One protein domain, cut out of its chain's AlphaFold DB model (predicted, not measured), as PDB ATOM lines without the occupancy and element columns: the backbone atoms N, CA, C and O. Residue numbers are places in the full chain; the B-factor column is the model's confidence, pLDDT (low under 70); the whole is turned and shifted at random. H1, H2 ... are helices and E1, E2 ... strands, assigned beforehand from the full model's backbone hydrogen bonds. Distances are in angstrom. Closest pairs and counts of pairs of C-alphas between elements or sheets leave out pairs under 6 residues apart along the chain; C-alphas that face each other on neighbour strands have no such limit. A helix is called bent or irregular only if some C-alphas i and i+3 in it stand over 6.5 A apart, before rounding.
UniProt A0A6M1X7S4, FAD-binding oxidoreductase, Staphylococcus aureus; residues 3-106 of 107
ATOM      1  N   ALA A   3     120.079 241.222 301.396       84.38
ATOM      2  CA  ALA A   3     118.751 240.749 301.794       84.38
ATOM      3  C   ALA A   3     117.970 240.079 300.647       84.38
ATOM      4  O   ALA A   3     117.312 239.070 300.869       84.38
ATOM      5  N   THR A   4     118.073 240.594 299.416       85.56
ATOM      6  CA  THR A   4     117.383 240.010 298.252       85.56
ATOM      7  C   THR A   4     117.931 238.622 297.925       85.56
ATOM      8  O   THR A   4     117.160 237.690 297.712       85.56
ATOM      9  N   LYS A   5     119.262 238.466 297.959       87.25
ATOM     10  CA  LYS A   5     119.949 237.202 297.655       87.25
ATOM     11  C   LYS A   5     119.618 236.091 298.658       87.25
ATOM     12  O   LYS A   5     119.617 234.927 298.285       87.25
ATOM     13  N   ALA A   6     119.354 236.447 299.915       89.81
ATOM     14  CA  ALA A   6     119.069 235.499 300.993       89.81
ATOM     15  C   ALA A   6     117.565 235.250 301.230       89.81
ATOM     16  O   ALA A   6     117.202 234.566 302.186       89.81
ATOM     17  N   SER A   7     116.678 235.841 300.424       90.88
ATOM     18  CA  SER A   7     115.233 235.729 300.640       90.88
ATOM     19  C   SER A   7     114.680 234.369 300.195       90.88
ATOM     20  O   SER A   7     115.171 233.774 299.242       90.88
ATOM     21  N   ALA A   8     113.626 233.895 300.866       92.88
ATOM     22  CA  ALA A   8     112.978 232.619 300.539       92.88
ATOM     23  C   ALA A   8     112.039 232.683 299.317       92.88
ATOM     24  O   ALA A   8     111.570 231.647 298.863       92.88
ATOM     25  N   GLY A   9     111.711 233.882 298.816       93.12
ATOM     26  CA  GLY A   9     110.866 234.051 297.625       93.12
ATOM     27  C   GLY A   9     109.370 233.737 297.794       93.12
ATOM     28  O   GLY A   9     108.664 233.639 296.799       93.12
ATOM     29  N   ILE A  10     108.855 233.593 299.022       95.38
ATOM     30  CA  ILE A  10     107.434 233.279 299.264       95.38
ATOM     31  C   ILE A  10     106.546 234.503 299.002       95.38
ATOM     32  O   ILE A  10     106.734 235.560 299.611       95.38
ATOM     33  N   ILE A  11     105.514 234.323 298.175       95.69
ATOM     34  CA  ILE A  11     104.488 235.328 297.874       95.69
ATOM     35  C   ILE A  11     103.129 234.759 298.298       95.69
ATOM     36  O   ILE A  11     102.510 234.007 297.564       95.69
ATOM     37  N   SER A  12     102.682 235.087 299.514       95.81
ATOM     38  CA  SER A  12     101.356 234.697 300.024       95.81
ATOM     39  C   SER A  12     100.868 235.698 301.082       95.81
ATOM     40  O   SER A  12     100.890 235.436 302.291       95.81
ATOM     41  N   PRO A  13     100.502 236.928 300.677       96.19
ATOM     42  CA  PRO A  13     100.073 237.962 301.620       96.19
ATOM     43  C   PRO A  13      98.640 237.741 302.123       96.19
ATOM     44  O   PRO A  13      98.253 238.314 303.147       96.19
ATOM     45  N   TRP A  14      97.874 236.913 301.409       95.69
ATOM     46  CA  TRP A  14      96.421 236.774 301.439       95.69
ATOM     47  C   TRP A  14      95.818 236.669 302.830       95.69
ATOM     48  O   TRP A  14      94.820 237.318 303.121       95.69
ATOM     49  N   LEU A  15      96.445 235.903 303.720       95.50
ATOM     50  CA  LEU A  15      95.916 235.602 305.052       95.50
ATOM     51  C   LEU A  15      96.705 236.273 306.182       95.50
ATOM     52  O   LEU A  15      96.602 235.901 307.353       95.50
ATOM     53  N   SER A  16      97.480 237.313 305.859       92.88
ATOM     54  CA  SER A  16      98.182 238.108 306.864       92.88
ATOM     55  C   SER A  16      97.195 238.763 307.839       92.88
ATOM     56  O   SER A  16      96.316 239.533 307.435       92.88
ATOM     57  N   LYS A  17      97.368 238.486 309.141       90.31
ATOM     58  CA  LYS A  17      96.633 239.120 310.255       90.31
ATOM     59  C   LYS A  17      97.274 240.452 310.710       90.31
ATOM     60  O   LYS A  17      96.916 240.988 311.758       90.31
ATOM     61  N   ARG A  18      98.249 240.999 309.964       92.06
ATOM     62  CA  ARG A  18      98.887 242.287 310.301       92.06
ATOM     63  C   ARG A  18      97.854 243.420 310.280       92.06
ATOM     64  O   ARG A  18      97.054 243.524 309.358       92.06
ATOM     65  N   ARG A  19      97.911 244.302 311.284       90.75
ATOM     66  CA  ARG A  19      96.943 245.404 311.468       90.75
ATOM     67  C   ARG A  19      97.164 246.594 310.527       90.75
ATOM     68  O   ARG A  19      96.257 247.401 310.341       90.75
ATOM     69  N   ASN A  20      98.355 246.721 309.938       95.69
ATOM     70  CA  ASN A  20      98.664 247.817 309.023       95.69
ATOM     71  C   ASN A  20      97.960 247.604 307.670       95.69
ATOM     72  O   ASN A  20      98.417 246.823 306.834       95.69
ATOM     73  N   LYS A  21      96.859 248.337 307.458       93.06
ATOM     74  CA  LYS A  21      96.044 248.267 306.235       93.06
ATOM     75  C   LYS A  21      96.786 248.745 304.986       93.06
ATOM     76  O   LYS A  21      96.573 248.178 303.922       93.06
ATOM     77  N   GLN A  22      97.649 249.756 305.105       96.25
ATOM     78  CA  GLN A  22      98.424 250.268 303.968       96.25
ATOM     79  C   GLN A  22      99.431 249.224 303.489       96.25
ATOM     80  O   GLN A  22      99.503 248.934 302.300       96.25
ATOM     81  N   TRP A  23     100.143 248.595 304.429       95.56
ATOM     82  CA  TRP A  23     101.049 247.493 304.116       95.56
ATOM     83  C   TRP A  23     100.304 246.312 303.489       95.56
ATOM     84  O   TRP A  23     100.763 245.764 302.494       95.56
ATOM     85  N   TYR A  24      99.148 245.931 304.049       95.50
ATOM     86  CA  TYR A  24      98.371 244.814 303.511       95.50
ATOM     87  C   TYR A  24      97.898 245.092 302.085       95.50
ATOM     88  O   TYR A  24      98.044 244.227 301.230       95.50
ATOM     89  N   ARG A  25      97.401 246.307 301.813       95.69
ATOM     90  CA  ARG A  25      97.010 246.726 300.464       95.69
ATOM     91  C   ARG A  25      98.185 246.627 299.493       95.69
ATOM     92  O   ARG A  25      98.061 245.955 298.481       95.69
ATOM     93  N   LEU A  26      99.341 247.193 299.850       96.62
ATOM     94  CA  LEU A  26     100.546 247.116 299.021       96.62
ATOM     95  C   LEU A  26     100.957 245.665 298.726       96.62
ATOM     96  O   LEU A  26     101.264 245.329 297.589       96.62
ATOM     97  N   ALA A  27     100.957 244.798 299.743       96.25
ATOM     98  CA  ALA A  27     101.340 243.401 299.578       96.25
ATOM     99  C   ALA A  27     100.330 242.621 298.718       96.25
ATOM    100  O   ALA A  27     100.739 241.853 297.851       96.25
ATOM    101  N   LYS A  28      99.025 242.841 298.939       96.19
ATOM    102  CA  LYS A  28      97.921 242.244 298.173       96.19
ATOM    103  C   LYS A  28      98.003 242.636 296.698       96.19
ATOM    104  O   LYS A  28      98.034 241.761 295.842       96.19
ATOM    105  N   ASP A  29      98.090 243.934 296.421       96.69
ATOM    106  CA  ASP A  29      98.121 244.465 295.055       96.69
ATOM    107  C   ASP A  29      99.413 244.043 294.338       96.69
ATOM    108  O   ASP A  29      99.394 243.695 293.159       96.69
ATOM    109  N   GLY A  30     100.534 243.987 295.068       96.62
ATOM    110  CA  GLY A  30     101.796 243.455 294.561       96.62
ATOM    111  C   GLY A  30     101.695 241.985 294.151       96.62
ATOM    112  O   GLY A  30     102.129 241.641 293.057       96.62
ATOM    113  N   ALA A  31     101.094 241.127 294.982       96.38
ATOM    114  CA  ALA A  31     100.874 239.719 294.640       96.38
ATOM    115  C   ALA A  31      99.918 239.558 293.447       96.38
ATOM    116  O   ALA A  31     100.217 238.792 292.534       96.38
ATOM    117  N   ALA A  32      98.833 240.338 293.397       96.12
ATOM    118  CA  ALA A  32      97.885 240.327 292.281       96.12
ATOM    119  C   ALA A  32      98.510 240.770 290.942       96.12
ATOM    120  O   ALA A  32      98.036 240.404 289.870       96.12
ATOM    121  N   PHE A  33      99.608 241.529 290.979       96.12
ATOM    122  CA  PHE A  33     100.330 241.954 289.781       96.12
ATOM    123  C   PHE A  33     101.239 240.866 289.178       96.12
ATOM    124  O   PHE A  33     101.550 240.934 287.985       96.12
ATOM    125  N   PHE A  34     101.653 239.851 289.951       94.75
ATOM    126  CA  PHE A  34     102.606 238.834 289.480       94.75
ATOM    127  C   PHE A  34     102.169 238.126 288.191       94.75
ATOM    128  O   PHE A  34     102.986 238.081 287.275       94.75
ATOM    129  N   PRO A  35     100.918 237.647 288.032       92.44
ATOM    130  CA  PRO A  35     100.494 236.984 286.797       92.44
ATOM    131  C   PRO A  35     100.727 237.826 285.534       92.44
ATOM    132  O   PRO A  35     101.197 237.314 284.515       92.44
ATOM    133  N   LYS A  36     100.459 239.137 285.607       95.56
ATOM    134  CA  LYS A  36     100.736 240.072 284.510       95.56
ATOM    135  C   LYS A  36     102.237 240.215 284.270       95.56
ATOM    136  O   LYS A  36     102.663 240.153 283.125       95.56
ATOM    137  N   LEU A  37     103.033 240.359 285.328       96.56
ATOM    138  CA  LEU A  37     104.491 240.452 285.225       96.56
ATOM    139  C   LEU A  37     105.098 239.207 284.559       96.56
ATOM    140  O   LEU A  37     105.895 239.345 283.636       96.56
ATOM    141  N   ILE A  38     104.697 238.001 284.975       95.31
ATOM    142  CA  ILE A  38     105.190 236.749 284.378       95.31
ATOM    143  C   ILE A  38     104.879 236.705 282.882       95.31
ATOM    144  O   ILE A  38     105.751 236.367 282.083       95.31
ATOM    145  N   LYS A  39     103.659 237.102 282.496       95.81
ATOM    146  CA  LYS A  39     103.239 237.165 281.093       95.81
ATOM    147  C   LYS A  39     104.032 238.197 280.292       95.81
ATOM    148  O   LYS A  39     104.519 237.872 279.213       95.81
ATOM    149  N   ASP A  40     104.152 239.420 280.803       98.00
ATOM    150  CA  ASP A  40     104.788 240.535 280.094       98.00
ATOM    151  C   ASP A  40     106.281 240.261 279.832       98.00
ATOM    152  O   ASP A  40     106.800 240.630 278.780       98.00
ATOM    153  N   PHE A  41     106.957 239.575 280.759       97.69
ATOM    154  CA  PHE A  41     108.381 239.233 280.652       97.69
ATOM    155  C   PHE A  41     108.660 237.806 280.163       97.69
ATOM    156  O   PHE A  41     109.826 237.432 280.061       97.69
ATOM    157  N   GLN A  42     107.624 237.018 279.855       96.62
ATOM    158  CA  GLN A  42     107.740 235.622 279.407       96.62
ATOM    159  C   GLN A  42     108.595 234.759 280.353       96.62
ATOM    160  O   GLN A  42     109.434 233.972 279.917       96.62
ATOM    161  N   LEU A  43     108.401 234.934 281.662       96.06
ATOM    162  CA  LEU A  43     109.167 234.208 282.674       96.06
ATOM    163  C   LEU A  43     108.662 232.771 282.813       96.06
ATOM    164  O   LEU A  43     107.463 232.505 282.715       96.06
ATOM    165  N   ASP A  44     109.584 231.851 283.074       94.25
ATOM    166  CA  ASP A  44     109.273 230.441 283.266       94.25
ATOM    167  C   ASP A  44     109.090 230.067 284.751       94.25
ATOM    168  O   ASP A  44     109.245 230.878 285.674       94.25
ATOM    169  N   GLN A  45     108.768 228.792 284.980       92.56
ATOM    170  CA  GLN A  45     108.506 228.250 286.313       92.56
ATOM    171  C   GLN A  45     109.755 228.136 287.198       92.56
ATOM    172  O   GLN A  45     109.622 227.917 288.400       92.56
ATOM    173  N   THR A  46     110.960 228.296 286.641       93.81
ATOM    174  CA  THR A  46     112.193 228.335 287.440       93.81
ATOM    175  C   THR A  46     112.332 229.658 288.193       93.81
ATOM    176  O   THR A  46     113.014 229.714 289.215       93.81
ATOM    177  N   ILE A  47     111.646 230.705 287.718       93.56
ATOM    178  CA  ILE A  47     111.620 232.035 288.332       93.56
ATOM    179  C   ILE A  47     110.374 232.221 289.204       93.56
ATOM    180  O   ILE A  47     110.474 232.758 290.309       93.56
ATOM    181  N   TYR A  48     109.203 231.793 288.726       94.50
ATOM    182  CA  TYR A  48     107.952 231.891 289.479       94.50
ATOM    183  C   TYR A  48     107.048 230.685 289.241       94.50
ATOM    184  O   TYR A  48     106.640 230.412 288.115       94.50
ATOM    185  N   ALA A  49     106.649 230.027 290.326       93.69
ATOM    186  CA  ALA A  49     105.670 228.953 290.306       93.69
ATOM    187  C   ALA A  49     104.523 229.272 291.272       93.69
ATOM    188  O   ALA A  49     104.741 229.457 292.471       93.69
ATOM    189  N   GLN A  50     103.291 229.298 290.764       93.69
ATOM    190  CA  GLN A  50     102.090 229.425 291.589       93.69
ATOM    191  C   GLN A  50     101.718 228.054 292.176       93.69
ATOM    192  O   GLN A  50     100.845 227.351 291.672       93.69
ATOM    193  N   SER A  51     102.420 227.643 293.232       93.81
ATOM    194  CA  SER A  51     102.212 226.346 293.897       93.81
ATOM    195  C   SER A  51     101.086 226.349 294.940       93.81
ATOM    196  O   SER A  51     100.746 225.299 295.492       93.81
ATOM    197  N   GLY A  52     100.518 227.519 295.234       95.62
ATOM    198  CA  GLY A  52      99.612 227.727 296.357       95.62
ATOM    199  C   GLY A  52     100.328 227.751 297.710       95.62
ATOM    200  O   GLY A  52     101.554 227.653 297.809       95.62
ATOM    201  N   THR A  53      99.536 227.862 298.775       96.81
ATOM    202  CA  THR A  53      99.994 227.922 300.166       96.81
ATOM    203  C   THR A  53      99.257 226.900 301.021       96.81
ATOM    204  O   THR A  53      98.029 226.849 301.015       96.81
ATOM    205  N   LEU A  54     100.009 226.137 301.815       96.81
ATOM    206  CA  LEU A  54      99.485 225.200 302.806       96.81
ATOM    207  C   LEU A  54      99.663 225.779 304.217       96.81
ATOM    208  O   LEU A  54     100.782 226.064 304.644       96.81
ATOM    209  N   LEU A  55      98.567 225.969 304.946       96.81
ATOM    210  CA  LEU A  55      98.563 226.518 306.297       96.81
ATOM    211  C   LEU A  55      98.418 225.395 307.326       96.81
ATOM    212  O   LEU A  55      97.385 224.736 307.400       96.81
ATOM    213  N   LEU A  56      99.447 225.236 308.160       95.75
ATOM    214  CA  LEU A  56      99.485 224.295 309.280       95.75
ATOM    215  C   LEU A  56      99.382 225.069 310.594       95.75
ATOM    216  O   LEU A  56     100.311 225.782 310.981       95.75
ATOM    217  N   ARG A  57      98.233 224.968 311.261       95.50
ATOM    218  CA  ARG A  57      97.921 225.646 312.528       95.50
ATOM    219  C   ARG A  57      96.935 224.805 313.343       95.50
ATOM    220  O   ARG A  57      96.356 223.874 312.791       95.50
ATOM    221  N   PRO A  58      96.705 225.132 314.628       95.88
ATOM    222  CA  PRO A  58      95.585 224.565 315.368       95.88
ATOM    223  C   PRO A  58      94.266 224.765 314.615       95.88
ATOM    224  O   PRO A  58      94.038 225.825 314.034       95.88
ATOM    225  N   GLU A  59      93.386 223.771 314.667       94.94
ATOM    226  CA  GLU A  59      92.155 223.724 313.869       94.94
ATOM    227  C   GLU A  59      91.263 224.963 314.040       94.94
ATOM    228  O   GLU A  59      90.768 225.521 313.061       94.94
ATOM    229  N   LYS A  60      91.153 225.477 315.271       95.06
ATOM    230  CA  LYS A  60      90.425 226.723 315.564       95.06
ATOM    231  C   LYS A  60      90.942 227.921 314.754       95.06
ATOM    232  O   LYS A  60      90.154 228.722 314.259       95.06
ATOM    233  N   ASP A  61      92.261 228.027 314.580       96.56
ATOM    234  CA  ASP A  61      92.884 229.129 313.850       96.56
ATOM    235  C   ASP A  61      92.672 228.948 312.345       96.56
ATOM    236  O   ASP A  61      92.534 229.936 311.626       96.56
ATOM    237  N   LEU A  62      92.653 227.698 311.860       97.75
ATOM    238  CA  LEU A  62      92.359 227.380 310.463       97.75
ATOM    239  C   LEU A  62      90.924 227.756 310.100       97.75
ATOM    240  O   LEU A  62      90.718 228.343 309.043       97.75
ATOM    241  N   ALA A  63      89.956 227.498 310.982       97.25
ATOM    242  CA  ALA A  63      88.564 227.888 310.763       97.25
ATOM    243  C   ALA A  63      88.422 229.414 310.613       97.25
ATOM    244  O   ALA A  63      87.820 229.894 309.652       97.25
ATOM    245  N   GLU A  64      89.056 230.192 311.499       97.50
ATOM    246  CA  GLU A  64      89.103 231.656 311.366       97.50
ATOM    247  C   GLU A  64      89.758 232.103 310.052       97.50
ATOM    248  O   GLU A  64      89.328 233.075 309.428       97.50
ATOM    249  N   LEU A  65      90.831 231.419 309.644       97.62
ATOM    250  CA  LEU A  65      91.562 231.735 308.421       97.62
ATOM    251  C   LEU A  65      90.770 231.381 307.162       97.62
ATOM    252  O   LEU A  65      90.857 232.137 306.202       97.62
ATOM    253  N   ALA A  66      89.979 230.307 307.170       98.00
ATOM    254  CA  ALA A  66      89.107 229.934 306.062       98.00
ATOM    255  C   ALA A  66      88.016 230.992 305.846       98.00
ATOM    256  O   ALA A  66      87.853 231.497 304.739       98.00
ATOM    257  N   VAL A  67      87.357 231.432 306.926       97.81
ATOM    258  CA  VAL A  67      86.374 232.530 306.869       97.81
ATOM    259  C   VAL A  67      87.019 233.826 306.368       97.81
ATOM    260  O   VAL A  67      86.451 234.541 305.541       97.81
ATOM    261  N   LEU A  68      88.228 234.138 306.847       97.19
ATOM    262  CA  LEU A  68      88.976 235.304 306.381       97.19
ATOM    263  C   LEU A  68      89.353 235.196 304.897       97.19
ATOM    264  O   LEU A  68      89.328 236.212 304.201       97.19
ATOM    265  N   ALA A  69      89.726 234.001 304.436       97.88
ATOM    266  CA  ALA A  69      90.095 233.732 303.054       97.88
ATOM    267  C   ALA A  69      88.912 233.985 302.120       97.88
ATOM    268  O   ALA A  69      89.063 234.756 301.176       97.88
ATOM    269  N   GLU A  70      87.738 233.432 302.438       98.06
ATOM    270  CA  GLU A  70      86.522 233.618 301.636       98.06
ATOM    271  C   GLU A  70      86.154 235.097 301.524       98.06
ATOM    272  O   GLU A  70      86.024 235.633 300.426       98.06
ATOM    273  N   LYS A  71      86.131 235.808 302.657       97.38
ATOM    274  CA  LYS A  71      85.851 237.248 302.662       97.38
ATOM    275  C   LYS A  71      86.842 238.043 301.809       97.38
ATOM    276  O   LYS A  71      86.475 239.010 301.154       97.38
ATOM    277  N   ARG A  72      88.132 237.705 301.866       96.50
ATOM    278  CA  ARG A  72      89.166 238.435 301.118       96.50
ATOM    279  C   ARG A  72      89.171 238.083 299.638       96.50
ATOM    280  O   ARG A  72      89.585 238.927 298.849       96.50
ATOM    281  N   LYS A  73      88.707 236.890 299.270       97.44
ATOM    282  CA  LYS A  73      88.631 236.422 297.885       97.44
ATOM    283  C   LYS A  73      87.699 237.290 297.039       97.44
ATOM    284  O   LYS A  73      87.974 237.481 295.861       97.44
ATOM    285  N   GLU A  74      86.680 237.894 297.652       96.19
ATOM    286  CA  GLU A  74      85.801 238.882 297.007       96.19
ATOM    287  C   GLU A  74      86.577 240.079 296.419       96.19
ATOM    288  O   GLU A  74      86.249 240.565 295.341       96.19
ATOM    289  N   GLU A  75      87.638 240.535 297.098       93.69
ATOM    290  CA  GLU A  75      88.469 241.679 296.681       93.69
ATOM    291  C   GLU A  75      89.854 241.274 296.132       93.69
ATOM    292  O   GLU A  75      90.681 242.140 295.812       93.69
ATOM    293  N   ALA A  76      90.151 239.977 296.124       95.19
ATOM    294  CA  ALA A  76      91.414 239.383 295.694       95.19
ATOM    295  C   ALA A  76      91.150 237.957 295.181       95.19
ATOM    296  O   ALA A  76      91.441 236.982 295.885       95.19
ATOM    297  N   PRO A  77      90.568 237.809 293.978       96.06
ATOM    298  CA  PRO A  77      90.260 236.499 293.408       96.06
ATOM    299  C   PRO A  77      91.509 235.624 293.221       96.06
ATOM    300  O   PRO A  77      91.395 234.399 293.173       96.06
ATOM    301  N   GLU A  78      92.699 236.227 293.186       95.69
ATOM    302  CA  GLU A  78      93.992 235.550 293.085       95.69
ATOM    303  C   GLU A  78      94.276 234.617 294.263       95.69
ATOM    304  O   GLU A  78      95.075 233.708 294.090       95.69
ATOM    305  N   ILE A  79      93.580 234.754 295.405       97.38
ATOM    306  CA  ILE A  79      93.590 233.759 296.500       97.38
ATOM    307  C   ILE A  79      93.264 232.350 295.978       97.38
ATOM    308  O   ILE A  79      93.755 231.352 296.512       97.38
ATOM    309  N   GLY A  80      92.448 232.268 294.926       97.25
ATOM    310  CA  GLY A  80      92.115 231.023 294.257       97.25
ATOM    311  C   GLY A  80      91.199 230.125 295.086       97.25
ATOM    312  O   GLY A  80      90.300 230.593 295.789       97.25
ATOM    313  N   ASN A  81      91.367 228.813 294.957       97.94
ATOM    314  CA  ASN A  81      90.553 227.834 295.673       97.94
ATOM    315  C   ASN A  81      90.974 227.764 297.135       97.94
ATOM    316  O   ASN A  81      92.166 227.775 297.417       97.94
ATOM    317  N   ILE A  82      89.994 227.684 298.033       98.38
ATOM    318  CA  ILE A  82      90.199 227.546 299.472       98.38
ATOM    319  C   ILE A  82      89.722 226.142 299.835       98.38
ATOM    320  O   ILE A  82      88.552 225.817 299.649       98.38
ATOM    321  N   GLU A  83      90.633 225.294 300.297       98.25
ATOM    322  CA  GLU A  83      90.367 223.874 300.518       98.25
ATOM    323  C   GLU A  83      90.745 223.487 301.943       98.25
ATOM    324  O   GLU A  83      91.882 223.677 302.381       98.25
ATOM    325  N   TRP A  84      89.787 222.923 302.670       98.31
ATOM    326  CA  TRP A  84      90.057 222.267 303.940       98.31
ATOM    327  C   TRP A  84      90.554 220.851 303.671       98.31
ATOM    328  O   TRP A  84      89.852 220.070 303.030       98.31
ATOM    329  N   LEU A  85      91.752 220.523 304.147       98.25
ATOM    330  CA  LEU A  85      92.379 219.234 303.882       98.25
ATOM    331  C   LEU A  85      92.390 218.358 305.134       98.25
ATOM    332  O   LEU A  85      92.794 218.793 306.218       98.25
ATOM    333  N   SER A  86      91.990 217.098 304.962       97.81
ATOM    334  CA  SER A  86      92.169 216.053 305.969       97.81
ATOM    335  C   SER A  86      93.662 215.753 306.198       97.81
ATOM    336  O   SER A  86      94.500 216.088 305.354       97.81
ATOM    337  N   PRO A  87      94.034 215.083 307.303       97.19
ATOM    338  CA  PRO A  87      95.410 214.639 307.539       97.19
ATOM    339  C   PRO A  87      96.032 213.846 306.380       97.19
ATOM    340  O   PRO A  87      97.209 214.032 306.058       97.19
ATOM    341  N   GLU A  88      95.243 213.000 305.725       96.50
ATOM    342  CA  GLU A  88      95.652 212.185 304.580       96.50
ATOM    343  C   GLU A  88      95.881 213.061 303.347       96.50
ATOM    344  O   GLU A  88      96.921 212.943 302.701       96.50
ATOM    345  N   GLN A  89      94.959 213.986 303.058       97.25
ATOM    346  CA  GLN A  89      95.085 214.927 301.940       97.25
ATOM    347  C   GLN A  89      96.283 215.867 302.118       97.25
ATOM    348  O   GLN A  89      97.029 216.103 301.170       97.25
ATOM    349  N   THR A  90      96.522 216.360 303.337       97.00
ATOM    350  CA  THR A  90      97.707 217.163 303.676       97.00
ATOM    351  C   THR A  90      98.995 216.378 303.423       97.00
ATOM    352  O   THR A  90      99.934 216.904 302.826       97.00
ATOM    353  N   SER A  91      99.032 215.108 303.836       95.88
ATOM    354  CA  SER A  91     100.195 214.236 303.625       95.88
ATOM    355  C   SER A  91     100.400 213.918 302.141       95.88
ATOM    356  O   SER A  91     101.529 213.857 301.679       95.88
ATOM    357  N   GLN A  92      99.331 213.772 301.357       95.38
ATOM    358  CA  GLN A  92      99.435 213.625 299.901       95.38
ATOM    359  C   GLN A  92      99.958 214.901 299.227       95.38
ATOM    360  O   GLN A  92     100.770 214.818 298.309       95.38
ATOM    361  N   ALA A  93      99.519 216.075 299.691       94.25
ATOM    362  CA  ALA A  93      99.948 217.362 299.153       94.25
ATOM    363  C   ALA A  93     101.424 217.670 299.459       94.25
ATOM    364  O   ALA A  93     102.107 218.276 298.635       94.25
ATOM    365  N   LEU A  94     101.926 217.251 300.625       94.69
ATOM    366  CA  LEU A  94     103.338 217.364 300.985       94.69
ATOM    367  C   LEU A  94     103.793 216.127 301.793       94.69
ATOM    368  O   LEU A  94     103.729 216.150 303.024       94.69
ATOM    369  N   PRO A  95     104.312 215.074 301.123       94.19
ATOM    370  CA  PRO A  95     104.622 213.763 301.724       94.19
ATOM    371  C   PRO A  95     105.584 213.755 302.911       94.19
ATOM    372  O   PRO A  95     105.624 212.791 303.669       94.19
ATOM    373  N   LEU A  96     106.373 214.816 303.080       93.38
ATOM    374  CA  LEU A  96     107.328 214.943 304.182       93.38
ATOM    375  C   LEU A  96     106.686 215.452 305.485       93.38
ATOM    376  O   LEU A  96     107.358 215.513 306.515       93.38
ATOM    377  N   LEU A  97     105.410 215.845 305.456       92.69
ATOM    378  CA  LEU A  97     104.687 216.292 306.642       92.69
ATOM    379  C   LEU A  97     104.106 215.124 307.434       92.69
ATOM    380  O   LEU A  97     103.706 214.097 306.894       92.69
ATOM    381  N   LYS A  98     103.989 215.329 308.747       91.62
ATOM    382  CA  LYS A  98     103.155 214.467 309.588       91.62
ATOM    383  C   LYS A  98     101.675 214.698 309.248       91.62
ATOM    384  O   LYS A  98     101.314 215.847 308.981       91.62
ATOM    385  N   PRO A  99     100.820 213.665 309.344       94.56
ATOM    386  CA  PRO A  99      99.385 213.825 309.151       94.56
ATOM    387  C   PRO A  99      98.813 214.894 310.084       94.56
ATOM    388  O   PRO A  99      98.947 214.808 311.306       94.56
ATOM    389  N   ALA A 100      98.192 215.912 309.496       96.00
ATOM    390  CA  ALA A 100      97.540 217.001 310.209       96.00
ATOM    391  C   ALA A 100      96.478 217.653 309.321       96.00
ATOM    392  O   ALA A 100      96.636 217.728 308.101       96.00
ATOM    393  N   VAL A 101      95.417 218.169 309.934       97.62
ATOM    394  CA  VAL A 101      94.462 219.033 309.232       97.62
ATOM    395  C   VAL A 101      95.181 220.302 308.774       97.62
ATOM    396  O   VAL A 101      96.027 220.846 309.491       97.62
ATOM    397  N   SER A 102      94.859 220.770 307.573       98.00
ATOM    398  CA  SER A 102      95.420 222.003 307.030       98.00
ATOM    399  C   SER A 102      94.397 222.766 306.195       98.00
ATOM    400  O   SER A 102      93.364 222.229 305.797       98.00
ATOM    401  N   LEU A 103      94.688 224.038 305.940       98.38
ATOM    402  CA  LEU A 103      93.951 224.851 304.978       98.38
ATOM    403  C   LEU A 103      94.871 225.139 303.794       98.38
ATOM    404  O   LEU A 103      95.989 225.612 303.993       98.38
ATOM    405  N   ARG A 104      94.407 224.894 302.574       98.06
ATOM    406  CA  ARG A 104      95.130 225.225 301.348       98.06
ATOM    407  C   ARG A 104      94.461 226.394 300.642       98.06
ATOM    408  O   ARG A 104      93.239 226.445 300.551       98.06
ATOM    409  N   ILE A 105      95.277 227.300 300.114       98.12
ATOM    410  CA  ILE A 105      94.865 228.263 299.091       98.12
ATOM    411  C   ILE A 105      95.685 228.040 297.819       98.12
ATOM    412  O   ILE A 105      96.873 227.731 297.917       98.12
ATOM    413  N   SER A 106      95.079 228.126 296.632       96.81
ATOM    414  CA  SER A 106      95.797 227.884 295.364       96.81
ATOM    415  C   SER A 106      96.542 229.114 294.828       96.81
ATOM    416  O   SER A 106      97.338 228.991 293.896       96.81
TER     417      SER A 106
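AT A GLANCE: This is residues 3 to 106 of the 107 residues of the protein "FAD-binding oxidoreductase" of Staphylococcus aureus (UniProt A0A6M1X7S4). A small antiparallel sheet, E1 E3 E2, has H2 over one face and H3 over the other, three layers; the long, kinked H1 stands to one side and residues 3 to 8 stick out. The printed part has 104 residues, with H1 E1 H2 E2 H3 E3 along the chain: mixed, compact, radius of gyration of the C-alphas 14.8 A, spans 38 by 31 by 27 A.

HOW THE PARTS SIT: H1, residues 21 to 41, is not on the sheet; it has a kink of 40 degrees near residue 35 and is only just irregular, C-alphas 32 and 35 being 6.9 A apart. E1, residues 53 to 55, is antiparallel to E3, residues 102 to 105, with N 53 and O 105 2.8 A apart, within hydrogen-bond range. H2, residues 59 to 73, runs along the strands at a height of 9.0 A over the sheet; its closest C-alphas to E3 are Leu 62 and Leu 103, 6.2 A. E2, residues 82 to 85, is antiparallel to E3, with N 104 and O 83 2.8 A apart, within hydrogen-bond range. E1, H2, E2 form a split strand-helix-strand unit, E3 between its strands, with a right-handed crossover. H3, residues 87 to 93, is on the opposite face, height 8.5 A; the closest C-alphas of H3 and E3 are Thr 90 and Ser 102, 6.3 A. Every O i to N i+4 pair is within hydrogen-bond range in H2 and H3, 14 of 17 in H1.

IN THESE COORDINATES: H1 begins at C-alpha 21 (96.044, 248.267, 306.235) and measures 29.8 A, H2 20.7 A; E3 ends at C-alpha 105 (94.865, 228.263, 299.091).

THE WHOLE: The C-alphas farthest apart, Phe 41 and Lys 60, are 41.2 A apart. The printed part has no cut, the link H1 to E1 is long, and no printed residue is under 70 in pLDDT.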